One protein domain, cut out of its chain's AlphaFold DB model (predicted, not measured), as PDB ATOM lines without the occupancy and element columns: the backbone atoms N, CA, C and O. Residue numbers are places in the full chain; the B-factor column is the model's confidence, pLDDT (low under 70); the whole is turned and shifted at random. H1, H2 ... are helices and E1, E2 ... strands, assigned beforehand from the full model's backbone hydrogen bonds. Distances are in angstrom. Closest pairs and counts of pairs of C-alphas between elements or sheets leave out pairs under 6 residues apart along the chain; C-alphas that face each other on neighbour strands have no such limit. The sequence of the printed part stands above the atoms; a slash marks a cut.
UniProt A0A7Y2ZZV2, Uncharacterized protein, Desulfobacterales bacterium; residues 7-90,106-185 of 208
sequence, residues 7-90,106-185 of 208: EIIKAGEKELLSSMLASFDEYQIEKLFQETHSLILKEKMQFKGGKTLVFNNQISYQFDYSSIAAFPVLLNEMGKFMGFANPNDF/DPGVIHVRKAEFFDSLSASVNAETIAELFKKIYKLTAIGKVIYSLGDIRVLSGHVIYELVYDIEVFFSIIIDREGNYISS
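Overview. This is residues 7 to 90 and 106 to 185 of the 208 residues of an uncharacterized protein of Desulfobacterales bacterium (UniProt A0A7Y2ZZV2). Picture a long, twisted antiparallel sheet drawn out into a rod, with two long strands, E2 and E5, side by side through its middle, E1 and E6 added toward one end and E3 and E4 toward the other. The sheet curls round H5; H4 packs on the same face at one end, where residues 106 to 113 stick out, while H1 packs on the opposite face near the other end and H2 sits beside the strands. The printed part has 164 residues with five named helices and six named strands and is of mixed class, helices and strands; along the chain come first H1 and H2, then E1, E2 and E3, then H3, H4 and H5, and last E4, E5 and E6. The sheet is branched, with the antiparallel neighbour pairs E1 and E2, E2 and E3, E2 and E5, E4 and E5, and E5 and E6. The whole is loose, with a radius of gyration of the C-alphas of 19.8 A and spans of 67 by 27 by 26 A.

Along the chain. Find C-alpha 7 at (129.927, 158.870, 162.264); from there H1 runs 20.9 A to residue 21. H2 is residues 26 to 37. E1, residues 46 to 55, bends by 67 degrees at residue 52. E2, residues 58 to 76, spans 48.0 A and ends at C-alpha 76, (135.456, 102.078, 156.795). Next come E3, residues 81 to 84, and H3, residues 87 to 90. After the cut, H4, residues 107 to 124, measures 26.0 A, and H5 is residues 127 to 138. E4, residues 141 to 156, bends by 108 degrees at residue 144; E5, residues 159 to 176, spans 44.1 A. E6, residues 182 to 184, ends at C-alpha 184, (122.276, 134.005, 150.479).

Arrangement. Look first at the hairpin E1 and E2, where N 48 and O 64 are 2.8 A apart, within hydrogen-bond range. E1 and E3 lie on one side of E2, E5 on the other side; look for N 74 and O 83 at 2.9 A toward E3, and N 69 and O 168 at 2.9 A toward E5. E4 and E6 lie on the other side of E5 from E2, with N 152 and O 163 at 2.9 A and N 175 and O 184 at 2.8 A. E1 E2 E3 and E4 E5 E6 are meanders, each strand the antiparallel neighbour of the one before. H1 is on the sheet at a height of 8.0 A, its closest C-alphas to E1 being Leu 17 and Gly 50, 6.8 A. H2 stands at the sheet's level, 1.7 A. H4 has a height of 7.3 A over the sheet; C-alphas 118 and 151, its closest to E4, are 5.8 A apart. H5 is on the same face, with C-alphas 127 and 146, its closest to E4, at 6.0 A. H3 is not on the sheet. In H1, H2, H4 and H5 every O i to N i+4 pair is within hydrogen-bond range; H3 is too short for one.

Size, cuts and confidence. The C-alphas of Ile 8 and Asp 106, the two farthest apart, are 69.6 A apart. Residues 91 to 105 are not printed, with 26.1 A between C-alphas 90 and 106. Of the links printed whole, H2 to E1 is short and the others are tight. Mean pLDDT of the printed part is 90.0; residues 87 to 90 are under 70.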
ATOM      1  N   GLU A   7     130.262 159.538 161.004       94.50
ATOM      2  CA  GLU A   7     129.927 158.870 162.264       94.50
ATOM      3  C   GLU A   7     128.421 158.876 162.561       94.50
ATOM      4  O   GLU A   7     127.914 157.918 163.140       94.50
ATOM      5  N   ILE A   8     127.681 159.889 162.093       95.50
ATOM      6  CA  ILE A   8     126.219 159.929 162.232       95.50
ATOM      7  C   ILE A   8     125.575 158.833 161.375       95.50
ATOM      8  O   ILE A   8     124.670 158.141 161.838       95.50
ATOM      9  N   ILE A   9     126.071 158.627 160.149       93.31
ATOM     10  CA  ILE A   9     125.592 157.554 159.264       93.31
ATOM     11  C   ILE A   9     125.889 156.190 159.893       93.31
ATOM     12  O   ILE A   9     124.978 155.380 160.039       93.31
ATOM     13  N   LYS A  10     127.130 155.957 160.338       92.62
ATOM     14  CA  LYS A  10     127.533 154.693 160.980       92.62
ATOM     15  C   LYS A  10     126.703 154.381 162.229       92.62
ATOM     16  O   LYS A  10     126.332 153.229 162.449       92.62
ATOM     17  N   ALA A  11     126.415 155.392 163.051       94.25
ATOM     18  CA  ALA A  11     125.567 155.231 164.228       94.25
ATOM     19  C   ALA A  11     124.137 154.829 163.834       94.25
ATOM     20  O   ALA A  11     123.605 153.870 164.394       94.25
ATOM     21  N   GLY A  12     123.561 155.497 162.830       94.88
ATOM     22  CA  GLY A  12     122.236 155.165 162.301       94.88
ATOM     23  C   GLY A  12     122.161 153.761 161.693       94.88
ATOM     24  O   GLY A  12     121.209 153.030 161.951       94.88
ATOM     25  N   GLU A  13     123.180 153.334 160.942       94.12
ATOM     26  CA  GLU A  13     123.252 151.970 160.398       94.12
ATOM     27  C   GLU A  13     123.345 150.917 161.503       94.12
ATOM     28  O   GLU A  13     122.673 149.887 161.444       94.12
ATOM     29  N   LYS A  14     124.136 151.178 162.549       93.12
ATOM     30  CA  LYS A  14     124.234 150.276 163.699       93.12
ATOM     31  C   LYS A  14     122.896 150.139 164.425       93.12
ATOM     32  O   LYS A  14     122.532 149.027 164.810       93.12
ATOM     33  N   GLU A  15     122.177 151.240 164.626       95.31
ATOM     34  CA  GLU A  15     120.851 151.232 165.251       95.31
ATOM     35  C   GLU A  15     119.838 150.455 164.400       95.31
ATOM     36  O   GLU A  15     119.156 149.568 164.918       95.31
ATOM     37  N   LEU A  16     119.822 150.701 163.084       93.88
ATOM     38  CA  LEU A  16     118.996 149.969 162.125       93.88
ATOM     39  C   LEU A  16     119.231 148.455 162.222       93.88
ATOM     40  O   LEU A  16     118.287 147.703 162.466       93.88
ATOM     41  N   LEU A  17     120.483 148.008 162.101       94.12
ATOM     42  CA  LEU A  17     120.837 146.586 162.169       94.12
ATOM     43  C   LEU A  17     120.493 145.969 163.528       94.12
ATOM     44  O   LEU A  17     120.023 144.835 163.584       94.12
ATOM     45  N   SER A  18     120.680 146.713 164.622       93.00
ATOM     46  CA  SER A  18     120.334 146.240 165.969       93.00
ATOM     47  C   SER A  18     118.826 146.018 166.120       93.00
ATOM     48  O   SER A  18     118.407 145.020 166.704       93.00
ATOM     49  N   SER A  19     118.002 146.910 165.556       94.19
ATOM     50  CA  SER A  19     116.540 146.753 165.561       94.19
ATOM     51  C   SER A  19     116.064 145.561 164.718       94.19
ATOM     52  O   SER A  19     115.148 144.845 165.126       94.19
ATOM     53  N   MET A  20     116.722 145.301 163.583       93.31
ATOM     54  CA  MET A  20     116.442 144.135 162.740       93.31
ATOM     55  C   MET A  20     116.807 142.840 163.463       93.31
ATOM     56  O   MET A  20     115.982 141.933 163.526       93.31
ATOM     57  N   LEU A  21     117.998 142.785 164.071       90.94
ATOM     58  CA  LEU A  21     118.474 141.624 164.823       90.94
ATOM     59  C   LEU A  21     117.507 141.238 165.952       90.94
ATOM     60  O   LEU A  21     117.262 140.057 166.167       90.94
ATOM     61  N   ALA A  22     116.909 142.219 166.634       90.69
ATOM     62  CA  ALA A  22     115.906 141.973 167.673       90.69
ATOM     63  C   ALA A  22     114.609 141.320 167.151       90.69
ATOM     64  O   ALA A  22     113.827 140.801 167.943       90.69
ATOM     65  N   SER A  23     114.377 141.359 165.836       90.00
ATOM     66  CA  SER A  23     113.200 140.786 165.174       90.00
ATOM     67  C   SER A  23     113.484 139.433 164.512       90.00
ATOM     68  O   SER A  23     112.591 138.866 163.885       90.00
ATOM     69  N   PHE A  24     114.717 138.927 164.593       89.56
ATOM     70  CA  PHE A  24     115.098 137.682 163.937       89.56
ATOM     71  C   PHE A  24     114.540 136.464 164.667       89.56
ATOM     72  O   PHE A  24     114.618 136.353 165.888       89.56
ATOM     73  N   ASP A  25     114.027 135.519 163.883       89.56
ATOM     74  CA  ASP A  25     113.680 134.188 164.362       89.56
ATOM     75  C   ASP A  25     114.916 133.281 164.245       89.56
ATOM     76  O   ASP A  25     115.248 132.793 163.161       89.56
ATOM     77  N   GLU A  26     115.618 133.088 165.367       87.38
ATOM     78  CA  GLU A  26     116.819 132.244 165.440       87.38
ATOM     79  C   GLU A  26     116.555 130.824 164.920       87.38
ATOM     80  O   GLU A  26     117.405 130.259 164.235       87.38
ATOM     81  N   TYR A  27     115.357 130.275 165.140       89.38
ATOM     82  CA  TYR A  27     115.013 128.934 164.672       89.38
ATOM     83  C   TYR A  27     114.996 128.845 163.140       89.38
ATOM     84  O   TYR A  27     115.472 127.868 162.560       89.38
ATOM     85  N   GLN A  28     114.486 129.874 162.457       89.38
ATOM     86  CA  GLN A  28     114.471 129.893 160.990       89.38
ATOM     87  C   GLN A  28     115.877 129.999 160.413       89.38
ATOM     88  O   GLN A  28     116.168 129.407 159.373       89.38
ATOM     89  N   ILE A  29     116.758 130.723 161.097       89.19
ATOM     90  CA  ILE A  29     118.160 130.830 160.716       89.19
ATOM     91  C   ILE A  29     118.872 129.484 160.883       89.19
ATOM     92  O   ILE A  29     119.577 129.054 159.969       89.19
ATOM     93  N   GLU A  30     118.686 128.810 162.018       88.75
ATOM     94  CA  GLU A  30     119.263 127.483 162.266       88.75
ATOM     95  C   GLU A  30     118.787 126.475 161.219       88.75
ATOM     96  O   GLU A  30     119.594 125.758 160.625       88.75
ATOM     97  N   LYS A  31     117.483 126.479 160.922       87.56
ATOM     98  CA  LYS A  31     116.890 125.631 159.888       87.56
ATOM     99  C   LYS A  31     117.489 125.910 158.512       87.56
ATOM    100  O   LYS A  31     117.896 124.983 157.817       87.56
ATOM    101  N   LEU A  32     117.590 127.179 158.129       87.75
ATOM    102  CA  LEU A  32     118.197 127.593 156.868       87.75
ATOM    103  C   LEU A  32     119.669 127.161 156.774       87.75
ATOM    104  O   LEU A  32     120.115 126.700 155.719       87.75
ATOM    105  N   PHE A  33     120.425 127.284 157.867       87.81
ATOM    106  CA  PHE A  33     121.805 126.813 157.940       87.81
ATOM    107  C   PHE A  33     121.880 125.296 157.729       87.81
ATOM    108  O   PHE A  33     122.667 124.828 156.905       87.81
ATOM    109  N   GLN A  34     121.028 124.532 158.414       86.31
ATOM    110  CA  GLN A  34     120.967 123.078 158.296       86.31
ATOM    111  C   GLN A  34     120.565 122.628 156.887       86.31
ATOM    112  O   GLN A  34     121.182 121.717 156.344       86.31
ATOM    113  N   GLU A  35     119.588 123.279 156.260       84.88
ATOM    114  CA  GLU A  35     119.179 122.988 154.879       84.88
ATOM    115  C   GLU A  35     120.287 123.319 153.872       84.88
ATOM    116  O   GLU A  35     120.515 122.567 152.925       84.88
ATOM    117  N   THR A  36     121.019 124.414 154.094       83.62
ATOM    118  CA  THR A  36     122.075 124.858 153.173       83.62
ATOM    119  C   THR A  36     123.352 124.031 153.303       83.62
ATOM    120  O   THR A  36     123.994 123.720 152.299       83.62
ATOM    121  N   HIS A  37     123.744 123.691 154.531       83.44
ATOM    122  CA  HIS A  37     125.040 123.079 154.816       83.44
ATOM    123  C   HIS A  37     124.944 121.613 155.230       83.44
ATOM    124  O   HIS A  37     125.974 120.956 155.265       83.44
ATOM    125  N   SER A  38     123.752 121.073 155.507       84.69
ATOM    126  CA  SER A  38     123.581 119.717 156.059       84.69
ATOM    127  C   SER A  38     124.433 119.502 157.316       84.69
ATOM    128  O   SER A  38     125.148 118.511 157.447       84.69
ATOM    129  N   LEU A  39     124.392 120.482 158.222       86.19
ATOM    130  CA  LEU A  39     125.106 120.509 159.498       86.19
ATOM    131  C   LEU A  39     124.137 120.881 160.619       86.19
ATOM    132  O   LEU A  39     123.205 121.649 160.395       86.19
ATOM    133  N   ILE A  40     124.386 120.372 161.826       85.62
ATOM    134  CA  ILE A  40     123.611 120.733 163.020       85.62
ATOM    135  C   ILE A  40     124.419 121.725 163.848       85.62
ATOM    136  O   ILE A  40     125.578 121.464 164.177       85.62
ATOM    137  N   LEU A  41     123.792 122.843 164.215       90.19
ATOM    138  CA  LEU A  41     124.326 123.761 165.216       90.19
ATOM    139  C   LEU A  41     123.997 123.219 166.612       90.19
ATOM    140  O   LEU A  41     122.841 122.947 166.922       90.19
ATOM    141  N   LYS A  42     125.023 123.012 167.442       87.81
ATOM    142  CA  LYS A  42     124.875 122.497 168.815       87.81
ATOM    143  C   LYS A  42     124.679 123.592 169.848       87.81
ATOM    144  O   LYS A  42     124.163 123.329 170.931       87.81
ATOM    145  N   GLU A  43     125.131 124.797 169.532       86.88
ATOM    146  CA  GLU A  43     125.074 125.940 170.428       86.88
ATOM    147  C   GLU A  43     124.308 127.094 169.800       86.88
ATOM    148  O   GLU A  43     124.195 127.216 168.576       86.88
ATOM    149  N   LYS A  44     123.825 127.984 170.672       88.25
ATOM    150  CA  LYS A  44     123.205 129.233 170.246       88.25
ATOM    151  C   LYS A  44     124.165 130.028 169.377       88.25
ATOM    152  O   LYS A  44     125.343 130.186 169.703       88.25
ATOM    153  N   MET A  45     123.626 130.576 168.301       92.06
ATOM    154  CA  MET A  45     124.378 131.442 167.411       92.06
ATOM    155  C   MET A  45     124.804 132.716 168.132       92.06
ATOM    156  O   MET A  45     124.023 133.375 168.815       92.06
ATOM    157  N   GLN A  46     126.062 133.086 167.945       92.56
ATOM    158  CA  GLN A  46     126.630 134.316 168.463       92.56
ATOM    159  C   GLN A  46     126.745 135.326 167.333       92.56
ATOM    160  O   GLN A  46     127.534 135.138 166.406       92.56
ATOM    161  N   PHE A  47     126.000 136.422 167.430       92.19
ATOM    162  CA  PHE A  47     126.134 137.540 166.503       92.19
ATOM    163  C   PHE A  47     127.534 138.166 166.600       92.19
ATOM    164  O   PHE A  47     128.011 138.486 167.692       92.19
ATOM    165  N   LYS A  48     128.195 138.348 165.455       93.00
ATOM    166  CA  LYS A  48     129.548 138.919 165.348       93.00
ATOM    167  C   LYS A  48     129.566 140.299 164.707       93.00
ATOM    168  O   LYS A  48     130.490 141.068 164.960       93.00
ATOM    169  N   GLY A  49     128.558 140.632 163.911       91.50
ATOM    170  CA  GLY A  49     128.476 141.922 163.247       91.50
ATOM    171  C   GLY A  49     127.485 141.913 162.099       91.50
ATOM    172  O   GLY A  49     126.923 140.887 161.740       91.50
ATOM    173  N   GLY A  50     127.256 143.083 161.526       92.19
ATOM    174  CA  GLY A  50     126.428 143.209 160.346       92.19
ATOM    175  C   GLY A  50     126.759 144.481 159.594       92.19
ATOM    176  O   GLY A  50     127.409 145.381 160.130       92.19
ATOM    177  N   LYS A  51     126.328 144.540 158.340       93.81
ATOM    178  CA  LYS A  51     126.543 145.704 157.481       93.81
ATOM    179  C   LYS A  51     125.461 145.815 156.421       93.81
ATOM    180  O   LYS A  51     124.959 144.809 155.919       93.81
ATOM    181  N   THR A  52     125.165 147.049 156.039       93.88
ATOM    182  CA  THR A  52     124.459 147.343 154.794       93.88
ATOM    183  C   THR A  52     125.430 147.147 153.634       93.88
ATOM    184  O   THR A  52     126.575 147.597 153.688       93.88
ATOM    185  N   LEU A  53     125.002 146.470 152.575       93.06
ATOM    186  CA  LEU A  53     125.808 146.270 151.375       93.06
ATOM    187  C   LEU A  53     124.951 146.345 150.114       93.06
ATOM    188  O   LEU A  53     123.722 146.325 150.175       93.06
ATOM    189  N   VAL A  54     125.608 146.433 148.961       92.19
ATOM    190  CA  VAL A  54     124.946 146.286 147.663       92.19
ATOM    191  C   VAL A  54     125.185 144.867 147.162       92.19
ATOM    192  O   VAL A  54     126.328 144.477 146.933       92.19
ATOM    193  N   PHE A  55     124.114 144.101 146.967       86.62
ATOM    194  CA  PHE A  55     124.151 142.760 146.388       86.62
ATOM    195  C   PHE A  55     123.186 142.697 145.210       86.62
ATOM    196  O   PHE A  55     122.055 143.160 145.310       86.62
ATOM    197  N   ASN A  56     123.637 142.173 144.067       86.94
ATOM    198  CA  ASN A  56     122.836 142.101 142.838       86.94
ATOM    199  C   ASN A  56     122.132 143.427 142.467       86.94
ATOM    200  O   ASN A  56     120.976 143.437 142.052       86.94
ATOM    201  N   ASN A  57     122.841 144.556 142.607       90.44
ATOM    202  CA  ASN A  57     122.331 145.907 142.330       90.44
ATOM    203  C   ASN A  57     121.126 146.330 143.204       90.44
ATOM    204  O   ASN A  57     120.337 147.190 142.813       90.44
ATOM    205  N   GLN A  58     120.988 145.736 144.391       92.12
ATOM    206  CA  GLN A  58     119.983 146.063 145.402       92.12
ATOM    207  C   GLN A  58     120.659 146.273 146.762       92.12
ATOM    208  O   GLN A  58     121.770 145.795 146.984       92.12
ATOM    209  N   ILE A  59     120.015 147.017 147.668       93.25
ATOM    210  CA  ILE A  59     120.496 147.090 149.055       93.25
ATOM    211  C   ILE A  59     120.143 145.781 149.746       93.25
ATOM    212  O   ILE A  59     119.009 145.314 149.652       93.25
ATOM    213  N   SER A  60     121.107 145.252 150.479       95.25
ATOM    214  CA  SER A  60     120.946 144.076 151.312       95.25
ATOM    215  C   SER A  60     121.597 144.297 152.668       95.25
ATOM    216  O   SER A  60     122.490 145.134 152.823       95.25
ATOM    217  N   TYR A  61     121.155 143.519 153.645       94.44
ATOM    218  CA  TYR A  61     121.679 143.540 155.001       94.44
ATOM    219  C   TYR A  61     122.352 142.209 155.288       94.44
ATOM    220  O   TYR A  61     121.740 141.153 155.142       94.44
ATOM    221  N   GLN A  62     123.623 142.267 155.664       94.38
ATOM    222  CA  GLN A  62     124.402 141.109 156.068       94.38
ATOM    223  C   GLN A  62     124.459 141.027 157.589       94.38
ATOM    224  O   GLN A  62     124.746 142.030 158.243       94.38
ATOM    225  N   PHE A  63     124.262 139.825 158.120       93.81
ATOM    226  CA  PHE A  63     124.399 139.485 159.531       93.81
ATOM    227  C   PHE A  63     125.355 138.308 159.669       93.81
ATOM    228  O   PHE A  63     125.169 137.273 159.036       93.81
ATOM    229  N   ASP A  64     126.385 138.484 160.480       92.81
ATOM    230  CA  ASP A  64     127.468 137.538 160.677       92.81
ATOM    231  C   ASP A  64     127.312 136.814 162.010       92.81
ATOM    232  O   ASP A  64     127.103 137.445 163.051       92.81
ATOM    233  N   TYR A  65     127.473 135.494 161.982       92.31
ATOM    234  CA  TYR A  65     127.310 134.619 163.133       92.31
ATOM    235  C   TYR A  65     128.507 133.686 163.296       92.31
ATOM    236  O   TYR A  65     129.141 133.289 162.316       92.31
ATOM    237  N   SER A  66     128.779 133.287 164.540       93.25
ATOM    238  CA  SER A  66     129.496 132.041 164.813       93.25
ATOM    239  C   SER A  66     128.673 131.095 165.675       93.25
ATOM    240  O   SER A  66     127.826 131.529 166.456       93.25
ATOM    241  N   SER A  67     128.894 129.796 165.510       93.44
ATOM    242  CA  SER A  67     128.314 128.755 166.360       93.44
ATOM    243  C   SER A  67     129.161 127.484 166.279       93.44
ATOM    244  O   SER A  67     129.976 127.330 165.367       93.44
ATOM    245  N   ILE A  68     128.975 126.574 167.233       93.38
ATOM    246  CA  ILE A  68     129.543 125.230 167.183       93.38
ATOM    247  C   ILE A  68     128.663 124.355 166.292       93.38
ATOM    248  O   ILE A  68     127.496 124.111 166.604       93.38
ATOM    249  N   ALA A  69     129.238 123.858 165.200       91.81
ATOM    250  CA  ALA A  69     128.614 122.877 164.329       91.81
ATOM    251  C   ALA A  69     129.162 121.478 164.623       91.81
ATOM    252  O   ALA A  69     130.375 121.297 164.751       91.81
ATOM    253  N   ALA A  70     128.268 120.494 164.666       91.31
ATOM    254  CA  ALA A  70     128.633 119.086 164.682       91.31
ATOM    255  C   ALA A  70     128.589 118.495 163.277       91.31
ATOM    256  O   ALA A  70     127.642 118.724 162.518       91.31
ATOM    257  N   PHE A  71     129.596 117.689 162.959       90.44
ATOM    258  CA  PHE A  71     129.679 116.967 161.699       90.44
ATOM    259  C   PHE A  71     130.219 115.545 161.932       90.44
ATOM    260  O   PHE A  71     131.285 115.376 162.533       90.44
ATOM    261  N   PRO A  72     129.508 114.498 161.478       91.12
ATOM    262  CA  PRO A  72     129.977 113.125 161.616       91.12
ATOM    263  C   PRO A  72     130.894 112.729 160.453       91.12
ATOM    264  O   PRO A  72     130.556 112.896 159.282       91.12
ATOM    265  N   VAL A  73     132.059 112.175 160.775       92.81
ATOM    266  CA  VAL A  73     133.039 111.606 159.845       92.81
ATOM    267  C   VAL A  73     132.819 110.104 159.747       92.81
ATOM    268  O   VAL A  73     132.814 109.422 160.768       92.81
ATOM    269  N   LEU A  74     132.698 109.578 158.528       93.62
ATOM    270  CA  LEU A  74     132.543 108.146 158.290       93.62
ATOM    271  C   LEU A  74     133.855 107.519 157.822       93.62
ATOM    272  O   LEU A  74     134.436 107.939 156.816       93.62
ATOM    273  N   LEU A  75     134.283 106.469 158.519       94.75
ATOM    274  CA  LEU A  75     135.429 105.637 158.167       94.75
ATOM    275  C   LEU A  75     134.972 104.202 157.894       94.75
ATOM    276  O   LEU A  75     134.061 103.696 158.546       94.75
ATOM    277  N   ASN A  76     135.618 103.525 156.948       94.31
ATOM    278  CA  ASN A  76     135.456 102.078 156.795       94.31
ATOM    279  C   ASN A  76     136.398 101.299 157.733       94.31
ATOM    280  O   ASN A  76     137.250 101.877 158.405       94.31
ATOM    281  N   GLU A  77     136.304  99.969 157.703       92.81
ATOM    282  CA  GLU A  77     137.161  99.036 158.458       92.81
ATOM    283  C   GLU A  77     138.668  99.173 158.184       92.81
ATOM    284  O   GLU A  77     139.487  98.729 158.983       92.81
ATOM    285  N   MET A  78     139.057  99.819 157.082       94.44
ATOM    286  CA  MET A  78     140.457 100.103 156.747       94.44
ATOM    287  C   MET A  78     140.918 101.494 157.221       94.44
ATOM    288  O   MET A  78     142.028 101.908 156.891       94.44
ATOM    289  N   GLY A  79     140.067 102.250 157.922       91.81
ATOM    290  CA  GLY A  79     140.336 103.632 158.332       91.81
ATOM    291  C   GLY A  79     140.256 104.654 157.191       91.81
ATOM    292  O   GLY A  79     140.695 105.792 157.342       91.81
ATOM    293  N   LYS A  80     139.713 104.279 156.026       93.88
ATOM    294  CA  LYS A  80     139.560 105.190 154.887       93.88
ATOM    295  C   LYS A  80     138.347 106.091 155.094       93.88
ATOM    296  O   LYS A  80     137.242 105.596 155.314       93.88
ATOM    297  N   PHE A  81     138.544 107.395 154.908       93.44
ATOM    298  CA  PHE A  81     137.462 108.376 154.843       93.44
ATOM    299  C   PHE A  81     136.475 108.043 153.719       93.44
ATOM    300  O   PHE A  81     136.860 107.933 152.551       93.44
ATOM    301  N   MET A  82     135.204 107.891 154.082       91.88
ATOM    302  CA  MET A  82     134.105 107.620 153.154       91.88
ATOM    303  C   MET A  82     133.258 108.854 152.859       91.88
ATOM    304  O   MET A  82     132.580 108.894 151.836       91.88
ATOM    305  N   GLY A  83     133.312 109.863 153.723       90.69
ATOM    306  CA  GLY A  83     132.511 111.069 153.596       90.69
ATOM    307  C   GLY A  83     132.104 111.615 154.954       90.69
ATOM    308  O   GLY A  83     132.414 111.037 155.999       90.69
ATOM    309  N   PHE A  84     131.391 112.733 154.912       90.00
ATOM    310  CA  PHE A  84     130.623 113.185 156.057       90.00
ATOM    311  C   PHE A  84     129.226 112.600 155.992       90.00
ATOM    312  O   PHE A  84     128.659 112.408 154.914       90.00
ATOM    313  N   ALA A  85     128.693 112.320 157.162       84.69
ATOM    314  CA  ALA A  85     127.350 111.828 157.322       84.69
ATOM    315  C   ALA A  85     126.378 113.018 157.336       84.69
ATOM    316  O   ALA A  85     126.661 114.037 157.964       84.69
ATOM    317  N   ASN A  86     125.246 112.919 156.633       77.94
ATOM    318  CA  ASN A  86     124.207 113.941 156.727       77.94
ATOM    319  C   ASN A  86     123.485 113.762 158.064       77.94
ATOM    320  O   ASN A  86     122.866 112.718 158.250       77.94
ATOM    321  N   PRO A  87     123.499 114.743 158.977       67.38
ATOM    322  CA  PRO A  87     122.867 114.597 160.283       67.38
ATOM    323  C   PRO A  87     121.373 114.229 160.214       67.38
ATOM    324  O   PRO A  87     120.860 113.574 161.119       67.38
ATOM    325  N   ASN A  88     120.686 114.587 159.121       64.31
ATOM    326  CA  ASN A  88     119.280 114.240 158.892       64.31
ATOM    327  C   ASN A  88     119.059 112.758 158.559       64.31
ATOM    328  O   ASN A  88     117.977 112.234 158.819       64.31
ATOM    329  N   ASP A  89     120.072 112.070 158.030       63.62
ATOM    330  CA  ASP A  89     119.977 110.654 157.656       63.62
ATOM    331  C   ASP A  89     120.050 109.730 158.892       63.62
ATOM    332  O   ASP A  89     119.789 108.533 158.791       63.62
ATOM    333  N   PHE A  90     120.351 110.279 160.078       52.41
ATOM    334  CA  PHE A  90     120.572 109.517 161.316       52.41
ATOM    335  C   PHE A  90     119.416 109.556 162.314       52.41
ATOM    336  O   PHE A  90     119.430 108.783 163.271       52.41
ATOM    337  N   ASP A 106     127.320  91.500 179.868       87.94
ATOM    338  CA  ASP A 106     126.739  92.752 180.349       87.94
ATOM    339  C   ASP A 106     126.906  93.858 179.281       87.94
ATOM    340  O   ASP A 106     128.045  94.167 178.903       87.94
ATOM    341  N   PRO A 107     125.811  94.480 178.800       87.56
ATOM    342  CA  PRO A 107     125.872  95.603 177.864       87.56
ATOM    343  C   PRO A 107     126.773  96.752 178.339       87.56
ATOM    344  O   PRO A 107     127.440  97.393 177.525       87.56
ATOM    345  N   GLY A 108     126.877  96.979 179.652       86.44
ATOM    346  CA  GLY A 108     127.778  97.971 180.238       86.44
ATOM    347  C   GLY A 108     129.249  97.728 179.887       86.44
ATOM    348  O   GLY A 108     129.988  98.681 179.634       86.44
ATOM    349  N   VAL A 109     129.674  96.464 179.775       90.94
ATOM    350  CA  VAL A 109     131.037  96.120 179.338       90.94
ATOM    351  C   VAL A 109     131.253  96.529 177.881       90.94
ATOM    352  O   VAL A 109     132.302  97.083 177.556       90.94
ATOM    353  N   ILE A 110     130.264  96.307 177.011       88.50
ATOM    354  CA  ILE A 110     130.331  96.707 175.598       88.50
ATOM    355  C   ILE A 110     130.433  98.230 175.490       88.50
ATOM    356  O   ILE A 110     131.297  98.727 174.770       88.50
ATOM    357  N   HIS A 111     129.615  98.974 176.241       87.88
ATOM    358  CA  HIS A 111     129.655 100.437 176.241       87.88
ATOM    359  C   HIS A 111     131.016 100.992 176.680       87.88
ATOM    360  O   HIS A 111     131.560 101.860 175.998       87.88
ATOM    361  N   VAL A 112     131.601 100.459 177.760       92.19
ATOM    362  CA  VAL A 112     132.930 100.885 178.237       92.19
ATOM    363  C   VAL A 112     134.010 100.590 177.195       92.19
ATOM    364  O   VAL A 112     134.790 101.475 176.854       92.19
ATOM    365  N   ARG A 113     134.036  99.376 176.629       94.12
ATOM    366  CA  ARG A 113     135.042  99.006 175.617       94.12
ATOM    367  C   ARG A 113     134.884  99.783 174.314       94.12
ATOM    368  O   ARG A 113     135.884 100.127 173.693       94.12
ATOM    369  N   LYS A 114     133.649 100.092 173.916       93.38
ATOM    370  CA  LYS A 114     133.362 100.952 172.766       93.38
ATOM    371  C   LYS A 114     133.899 102.368 172.994       93.38
ATOM    372  O   LYS A 114     134.543 102.903 172.099       93.38
ATOM    373  N   ALA A 115     133.690 102.950 174.176       90.06
ATOM    374  CA  ALA A 115     134.228 104.269 174.509       90.06
ATOM    375  C   ALA A 115     135.769 104.294 174.442       90.06
ATOM    376  O   ALA A 115     136.328 105.100 173.705       90.06
ATOM    377  N   GLU A 116     136.447 103.341 175.098       94.62
ATOM    378  CA  GLU A 116     137.919 103.219 175.062       94.62
ATOM    379  C   GLU A 116     138.467 103.052 173.632       94.62
ATOM    380  O   GLU A 116     139.516 103.601 173.271       94.62
ATOM    381  N   PHE A 117     137.754 102.284 172.802       95.69
ATOM    382  CA  PHE A 117     138.091 102.099 171.396       95.69
ATOM    383  C   PHE A 117     138.025 103.422 170.622       95.69
ATOM    384  O   PHE A 117     138.972 103.746 169.904       95.69
ATOM    385  N   PHE A 118     136.959 104.211 170.783       95.50
ATOM    386  CA  PHE A 118     136.833 105.489 170.081       95.50
ATOM    387  C   PHE A 118     137.754 106.587 170.618       95.50
ATOM    388  O   PHE A 118     138.222 107.410 169.831       95.50
ATOM    389  N   ASP A 119     138.088 106.576 171.907       93.56
ATOM    390  CA  ASP A 119     139.123 107.459 172.455       93.56
ATOM    391  C   ASP A 119     140.471 107.194 171.768       93.56
ATOM    392  O   ASP A 119     141.149 108.116 171.311       93.56
ATOM    393  N   SER A 120     140.823 105.917 171.595       95.25
ATOM    394  CA  SER A 120     142.047 105.515 170.892       95.25
ATOM    395  C   SER A 120     141.988 105.833 169.393       95.25
ATOM    396  O   SER A 120     142.967 106.308 168.815       95.25
ATOM    397  N   LEU A 121     140.838 105.593 168.755       94.12
ATOM    398  CA  LEU A 121     140.640 105.855 167.331       94.12
ATOM    399  C   LEU A 121     140.716 107.353 167.028       94.12
ATOM    400  O   LEU A 121     141.472 107.750 166.145       94.12
ATOM    401  N   SER A 122     139.998 108.188 167.780       93.88
ATOM    402  CA  SER A 122     139.991 109.643 167.593       93.88
ATOM    403  C   SER A 122     141.375 110.263 167.800       93.88
ATOM    404  O   SER A 122     141.754 111.148 167.036       93.88
ATOM    405  N   ALA A 123     142.174 109.744 168.741       93.25
ATOM    406  CA  ALA A 123     143.558 110.168 168.953       93.25
ATOM    407  C   ALA A 123     144.488 109.849 167.765       93.25
ATOM    408  O   ALA A 123     145.509 110.513 167.584       93.25
ATOM    409  N   SER A 124     144.146 108.847 166.947       92.69
ATOM    410  CA  SER A 124     144.896 108.495 165.733       92.69
ATOM    411  C   SER A 124     144.502 109.326 164.504       92.69
ATOM    412  O   SER A 124     145.243 109.362 163.520       92.69
ATOM    413  N   VAL A 125     143.348 110.004 164.544       92.19
ATOM    414  CA  VAL A 125     142.850 110.812 163.427       92.19
ATOM    415  C   VAL A 125     143.578 112.154 163.381       92.19
ATOM    416  O   VAL A 125     143.659 112.883 164.368       92.19
ATOM    417  N   ASN A 126     144.060 112.529 162.195       91.69
ATOM    418  CA  ASN A 126     144.649 113.846 161.982       91.69
ATOM    419  C   ASN A 126     143.554 114.930 161.910       91.69
ATOM    420  O   ASN A 126     142.877 115.086 160.891       91.69
ATOM    421  N   ALA A 127     143.426 115.712 162.984       89.12
ATOM    422  CA  ALA A 127     142.464 116.809 163.086       89.12
ATOM    423  C   ALA A 127     142.643 117.899 162.009       89.12
ATOM    424  O   ALA A 127     141.653 118.484 161.571       89.12
ATOM    425  N   GLU A 128     143.871 118.160 161.545       90.69
ATOM    426  CA  GLU A 128     144.131 119.131 160.472       90.69
ATOM    427  C   GLU A 128     143.550 118.635 159.146       90.69
ATOM    428  O   GLU A 128     142.848 119.377 158.463       90.69
ATOM    429  N   THR A 129     143.743 117.351 158.828       91.56
ATOM    430  CA  THR A 129     143.143 116.727 157.640       91.56
ATOM    431  C   THR A 129     141.616 116.779 157.688       91.56
ATOM    432  O   THR A 129     140.977 117.079 156.680       91.56
ATOM    433  N   ILE A 130     141.011 116.537 158.856       91.12
ATOM    434  CA  ILE A 130     139.557 116.661 159.027       91.12
ATOM    435  C   ILE A 130     139.095 118.108 158.809       91.12
ATOM    436  O   ILE A 130     138.121 118.332 158.092       91.12
ATOM    437  N   ALA A 131     139.812 119.095 159.355       90.19
ATOM    438  CA  ALA A 131     139.500 120.509 159.152       90.19
ATOM    439  C   ALA A 131     139.608 120.928 157.671       90.19
ATOM    440  O   ALA A 131     138.777 121.694 157.177       90.19
ATOM    441  N   GLU A 132     140.605 120.424 156.942       90.56
ATOM    442  CA  GLU A 132     140.754 120.661 155.501       90.56
ATOM    443  C   GLU A 132     139.614 120.035 154.691       90.56
ATOM    444  O   GLU A 132     139.040 120.694 153.816       90.56
ATOM    445  N   LEU A 133     139.243 118.787 155.001       91.56
ATOM    446  CA  LEU A 133     138.103 118.112 154.377       91.56
ATOM    447  C   LEU A 133     136.797 118.863 154.647       91.56
ATOM    448  O   LEU A 133     136.014 119.067 153.717       91.56
ATOM    449  N   PHE A 134     136.596 119.329 155.881       91.19
ATOM    450  CA  PHE A 134     135.433 120.118 156.277       91.19
ATOM    451  C   PHE A 134     135.313 121.386 155.426       91.19
ATOM    452  O   PHE A 134     134.297 121.594 154.762       91.19
ATOM    453  N   LYS A 135     136.380 122.197 155.362       88.69
ATOM    454  CA  LYS A 135     136.412 123.430 154.556       88.69
ATOM    455  C   LYS A 135     136.137 123.148 153.080       88.69
ATOM    456  O   LYS A 135     135.366 123.864 152.445       88.69
ATOM    457  N   LYS A 136     136.748 122.093 152.533       87.81
ATOM    458  CA  LYS A 136     136.601 121.715 151.123       87.81
ATOM    459  C   LYS A 136     135.168 121.309 150.774       87.81
ATOM    460  O   LYS A 136     134.695 121.660 149.693       87.81
ATOM    461  N   ILE A 137     134.508 120.553 151.649       87.75
ATOM    462  CA  ILE A 137     133.182 119.985 151.381       87.75
ATOM    463  C   ILE A 137     132.077 120.994 151.706       87.75
ATOM    464  O   ILE A 137     131.259 121.284 150.836       87.75
ATOM    465  N   TYR A 138     132.085 121.578 152.905       85.88
ATOM    466  CA  TYR A 138     131.017 122.478 153.355       85.88
ATOM    467  C   TYR A 138     131.180 123.922 152.877       85.88
ATOM    468  O   TYR A 138     130.218 124.687 152.923       85.88
ATOM    469  N   LYS A 139     132.378 124.303 152.405       84.62
ATOM    470  CA  LYS A 139     132.712 125.676 151.977       84.62
ATOM    471  C   LYS A 139     132.409 126.728 153.052       84.62
ATOM    472  O   LYS A 139     132.073 127.866 152.735       84.62
ATOM    473  N   LEU A 140     132.532 126.329 154.315       85.06
ATOM    474  CA  LEU A 140     132.361 127.179 155.485       85.06
ATOM    475  C   LEU A 140     133.715 127.587 156.057       85.06
ATOM    476  O   LEU A 140     134.694 126.833 156.005       85.06
ATOM    477  N   THR A 141     133.746 128.771 156.659       86.06
ATOM    478  CA  THR A 141     134.898 129.220 157.434       86.06
ATOM    479  C   THR A 141     134.890 128.506 158.776       86.06
ATOM    480  O   THR A 141     134.033 128.754 159.619       86.06
ATOM    481  N   ALA A 142     135.860 127.621 158.966       85.88
ATOM    482  CA  ALA A 142     136.127 126.966 160.235       85.88
ATOM    483  C   ALA A 142     137.088 127.801 161.091       85.88
ATOM    484  O   ALA A 142     138.159 128.194 160.616       85.88
ATOM    485  N   ILE A 143     136.714 128.022 162.347       83.81
ATOM    486  CA  ILE A 143     137.474 128.745 163.363       83.81
ATOM    487  C   ILE A 143     137.881 127.755 164.460       83.81
ATOM    488  O   ILE A 143     137.119 126.881 164.863       83.81
ATOM    489  N   GLY A 144     139.111 127.888 164.951       82.56
ATOM    490  CA  GLY A 144     139.586 127.085 166.073       82.56
ATOM    491  C   GLY A 144     139.916 125.636 165.710       82.56
ATOM    492  O   GLY A 144     140.303 125.321 164.583       82.56
ATOM    493  N   LYS A 145     139.860 124.768 166.725       89.44
ATOM    494  CA  LYS A 145     140.252 123.359 166.627       89.44
ATOM    495  C   LYS A 145     139.027 122.475 166.440       89.44
ATOM    496  O   LYS A 145     137.991 122.717 167.043       89.44
ATOM    497  N   VAL A 146     139.210 121.417 165.659       93.06
ATOM    498  CA  VAL A 146     138.276 120.296 165.577       93.06
ATOM    499  C   VAL A 146     138.381 119.487 166.870       93.06
ATOM    500  O   VAL A 146     139.485 119.100 167.260       93.06
ATOM    501  N   ILE A 147     137.253 119.244 167.533       93.50
ATOM    502  CA  ILE A 147     137.183 118.515 168.803       93.50
ATOM    503  C   ILE A 147     136.360 117.250 168.587       93.50
ATOM    504  O   ILE A 147     135.265 117.315 168.046       93.50
ATOM    505  N   TYR A 148     136.897 116.095 168.975       93.69
ATOM    506  CA  TYR A 148     136.137 114.846 168.971       93.69
ATOM    507  C   TYR A 148     135.120 114.845 170.117       93.69
ATOM    508  O   TYR A 148     135.469 115.211 171.241       93.69
ATOM    509  N   SER A 149     133.896 114.402 169.830       91.00
ATOM    510  CA  SER A 149     132.786 114.455 170.788       91.00
ATOM    511  C   SER A 149     132.167 113.089 171.073       91.00
ATOM    512  O   SER A 149     131.904 112.774 172.231       91.00
ATOM    513  N   LEU A 150     131.911 112.279 170.043       90.50
ATOM    514  CA  LEU A 150     131.269 110.969 170.190       90.50
ATOM    515  C   LEU A 150     131.623 110.054 169.018       90.50
ATOM    516  O   LEU A 150     131.870 110.535 167.917       90.50
ATOM    517  N   GLY A 151     131.587 108.740 169.234       90.94
ATOM    518  CA  GLY A 151     131.791 107.753 168.186       90.94
ATOM    519  C   GLY A 151     130.814 106.587 168.279       90.94
ATOM    520  O   GLY A 151     130.409 106.176 169.372       90.94
ATOM    521  N   ASP A 152     130.441 106.052 167.119       92.06
ATOM    522  CA  ASP A 152     129.587 104.875 167.009       92.06
ATOM    523  C   ASP A 152     130.016 103.927 165.883       92.06
ATOM    524  O   ASP A 152     130.658 104.318 164.910       92.06
ATOM    525  N   ILE A 153     129.674 102.653 166.038       92.12
ATOM    526  CA  ILE A 153     129.818 101.607 165.036       92.12
ATOM    527  C   ILE A 153     128.437 101.399 164.420       92.12
ATOM    528  O   ILE A 153     127.484 101.063 165.121       92.12
ATOM    529  N   ARG A 154     128.322 101.577 163.107       88.00
ATOM    530  CA  ARG A 154     127.061 101.401 162.377       88.00
ATOM    531  C   ARG A 154     127.223 100.404 161.238       88.00
ATOM    532  O   ARG A 154     128.336 100.097 160.816       88.00
ATOM    533  N   VAL A 155     126.097  99.930 160.715       87.94
ATOM    534  CA  VAL A 155     126.050  99.153 159.475       87.94
ATOM    535  C   VAL A 155     125.538 100.050 158.354       87.94
ATOM    536  O   VAL A 155     124.453 100.617 158.458       87.94
ATOM    537  N   LEU A 156     126.299 100.161 157.267       83.00
ATOM    538  CA  LEU A 156     125.880 100.852 156.047       83.00
ATOM    539  C   LEU A 156     126.090  99.926 154.854       83.00
ATOM    540  O   LEU A 156     127.207  99.489 154.579       83.00
ATOM    541  N   SER A 157     125.000  99.616 154.147       84.44
ATOM    542  CA  SER A 157     125.012  98.727 152.977       84.44
ATOM    543  C   SER A 157     125.683  97.367 153.240       84.44
ATOM    544  O   SER A 157     126.383  96.842 152.380       84.44
ATOM    545  N   GLY A 158     125.491  96.803 154.438       86.88
ATOM    546  CA  GLY A 158     126.058  95.507 154.837       86.88
ATOM    547  C   GLY A 158     127.522  95.539 155.289       86.88
ATOM    548  O   GLY A 158     128.094  94.483 155.539       86.88
ATOM    549  N   HIS A 159     128.126  96.724 155.414       87.69
ATOM    550  CA  HIS A 159     129.493  96.902 155.902       87.69
ATOM    551  C   HIS A 159     129.516  97.638 157.239       87.69
ATOM    552  O   HIS A 159     128.681  98.515 157.476       87.69
ATOM    553  N   VAL A 160     130.496  97.316 158.088       92.31
ATOM    554  CA  VAL A 160     130.741  98.075 159.314       92.31
ATOM    555  C   VAL A 160     131.376  99.414 158.957       92.31
ATOM    556  O   VAL A 160     132.339  99.494 158.189       92.31
ATOM    557  N   ILE A 161     130.825 100.475 159.532       94.38
ATOM    558  CA  ILE A 161     131.348 101.828 159.424       94.38
ATOM    559  C   ILE A 161     131.571 102.398 160.821       94.38
ATOM    560  O   ILE A 161     130.808 102.130 161.749       94.38
ATOM    561  N   TYR A 162     132.620 103.196 160.953       94.75
ATOM    562  CA  TYR A 162     132.942 103.917 162.174       94.75
ATOM    563  C   TYR A 162     132.580 105.377 161.965       94.75
ATOM    564  O   TYR A 162     133.137 106.049 161.096       94.75
ATOM    565  N   GLU A 163     131.626 105.849 162.748       92.94
ATOM    566  CA  GLU A 163     131.207 107.237 162.781       92.94
ATOM    567  C   GLU A 163     131.931 107.941 163.921       92.94
ATOM    568  O   GLU A 163     131.896 107.478 165.058       92.94
ATOM    569  N   LEU A 164     132.591 109.054 163.618       94.00
ATOM    570  CA  LEU A 164     133.209 109.927 164.606       94.00
ATOM    571  C   LEU A 164     132.610 111.321 164.457       94.00
ATOM    572  O   LEU A 164     132.809 111.986 163.443       94.00
ATOM    573  N   VAL A 165     131.865 111.759 165.462       92.38
ATOM    574  CA  VAL A 165     131.288 113.096 165.535       92.38
ATOM    575  C   VAL A 165     132.338 114.060 166.055       92.38
ATOM    576  O   VAL A 165     132.906 113.866 167.135       92.38
ATOM    577  N   TYR A 166     132.553 115.115 165.280       93.25
ATOM    578  CA  TYR A 166     133.417 116.217 165.645       93.25
ATOM    579  C   TYR A 166     132.627 117.515 165.746       93.25
ATOM    580  O   TYR A 166     131.695 117.750 164.977       93.25
ATOM    581  N   ASP A 167     133.069 118.368 166.660       93.69
ATOM    582  CA  ASP A 167     132.591 119.727 166.837       93.69
ATOM    583  C   ASP A 167     133.640 120.718 166.317       93.69
ATOM    584  O   ASP A 167     134.851 120.537 166.495       93.69
ATOM    585  N   ILE A 168     133.173 121.780 165.663       93.12
ATOM    586  CA  ILE A 168     134.016 122.875 165.181       93.12
ATOM    587  C   ILE A 168     133.255 124.194 165.236       93.12
ATOM    588  O   ILE A 168     132.060 124.242 164.944       93.12
ATOM    589  N   GLU A 169     133.942 125.280 165.589       93.88
ATOM    590  CA  GLU A 169     133.351 126.608 165.460       93.88
ATOM    591  C   GLU A 169     133.308 126.994 163.979       93.88
ATOM    592  O   GLU A 169     134.312 126.940 163.266       93.88
ATOM    593  N   VAL A 170     132.131 127.379 163.502       92.62
ATOM    594  CA  VAL A 170     131.917 127.853 162.137       92.62
ATOM    595  C   VAL A 170     131.513 129.311 162.150       92.62
ATOM    596  O   VAL A 170     130.822 129.769 163.057       92.62
ATOM    597  N   PHE A 171     131.920 130.030 161.112       90.94
ATOM    598  CA  PHE A 171     131.453 131.376 160.827       90.94
ATOM    599  C   PHE A 171     130.675 131.384 159.521       90.94
ATOM    600  O   PHE A 171     131.137 130.848 158.507       90.94
ATOM    601  N   PHE A 172     129.503 132.006 159.549       89.94
ATOM    602  CA  PHE A 172     128.635 132.148 158.391       89.94
ATOM    603  C   PHE A 172     127.910 133.491 158.425       89.94
ATOM    604  O   PHE A 172     127.749 134.112 159.476       89.94
ATOM    605  N   SER A 173     127.476 133.927 157.249       91.06
ATOM    606  CA  SER A 173     126.718 135.160 157.080       91.06
ATOM    607  C   SER A 173     125.307 134.833 156.626       91.06
ATOM    608  O   SER A 173     125.064 133.782 156.041       91.06
ATOM    609  N   ILE A 174     124.379 135.752 156.842       91.31
ATOM    610  CA  ILE A 174     123.033 135.726 156.278       91.31
ATOM    611  C   ILE A 174     122.813 137.065 155.613       91.31
ATOM    612  O   ILE A 174     123.038 138.106 156.224       91.31
ATOM    613  N   ILE A 175     122.390 137.031 154.358       92.19
ATOM    614  CA  ILE A 175     122.087 138.215 153.573       92.19
ATOM    615  C   ILE A 175     120.587 138.230 153.318       92.19
ATOM    616  O   ILE A 175     120.048 137.263 152.775       92.19
ATOM    617  N   ILE A 176     119.941 139.332 153.689       93.56
ATOM    618  CA  ILE A 176     118.522 139.589 153.432       93.56
ATOM    619  C   ILE A 176     118.331 140.836 152.562       93.56
ATOM    620  O   ILE A 176     119.181 141.731 152.564       93.56
ATOM    621  N   ASP A 177     117.235 140.896 151.808       93.56
ATOM    622  CA  ASP A 177     116.836 142.095 151.058       93.56
ATOM    623  C   ASP A 177     116.147 143.136 151.962       93.56
ATOM    624  O   ASP A 177     116.134 143.017 153.191       93.56
ATOM    625  N   ARG A 178     115.610 144.205 151.360       92.62
ATOM    626  CA  ARG A 178     114.916 145.273 152.100       92.62
ATOM    627  C   ARG A 178     113.573 144.829 152.670       92.62
ATOM    628  O   ARG A 178     113.069 145.453 153.597       92.62
ATOM    629  N   GLU A 179     113.005 143.786 152.093       92.88
ATOM    630  CA  GLU A 179     111.729 143.188 152.446       92.88
ATOM    631  C   GLU A 179     111.889 142.100 153.523       92.88
ATOM    632  O   GLU A 179     110.893 141.643 154.082       92.88
ATOM    633  N   GLY A 180     113.130 141.726 153.853       89.81
ATOM    634  CA  GLY A 180     113.466 140.720 154.856       89.81
ATOM    635  C   GLY A 180     113.558 139.295 154.307       89.81
ATOM    636  O   GLY A 180     113.667 138.352 155.088       89.81
ATOM    637  N   ASN A 181     113.529 139.109 152.985       90.62
ATOM    638  CA  ASN A 181     113.685 137.791 152.379       90.62
ATOM    639  C   ASN A 181     115.148 137.359 152.404       90.62
ATOM    640  O   ASN A 181     116.050 138.146 152.113       90.62
ATOM    641  N   TYR A 182     115.382 136.077 152.676       89.50
ATOM    642  CA  TYR A 182     116.704 135.478 152.549       89.50
ATOM    643  C   TYR A 182     117.186 135.478 151.091       89.50
ATOM    644  O   TYR A 182     116.483 135.021 150.190       89.50
ATOM    645  N   ILE A 183     118.419 135.944 150.884       87.25
ATOM    646  CA  ILE A 183     119.090 135.981 149.583       87.25
ATOM    647  C   ILE A 183     120.195 134.920 149.497       87.25
ATOM    648  O   ILE A 183     120.286 134.192 148.509       87.25
ATOM    649  N   SER A 184     121.097 134.883 150.484       80.06
ATOM    650  CA  SER A 184     122.276 134.005 150.479       80.06
ATOM    651  C   SER A 184     122.900 133.900 151.870       80.06
ATOM    652  O   SER A 184     122.853 134.849 152.647       80.06
ATOM    653  N   SER A 185     123.539 132.768 152.164       70.94
ATOM    654  CA  SER A 185     124.367 132.550 153.361       70.94
ATOM    655  C   SER A 185     125.861 132.432 153.048       70.94
ATOM    656  O   SER A 185     126.702 132.286 153.932       70.94
TER     657      SER A 185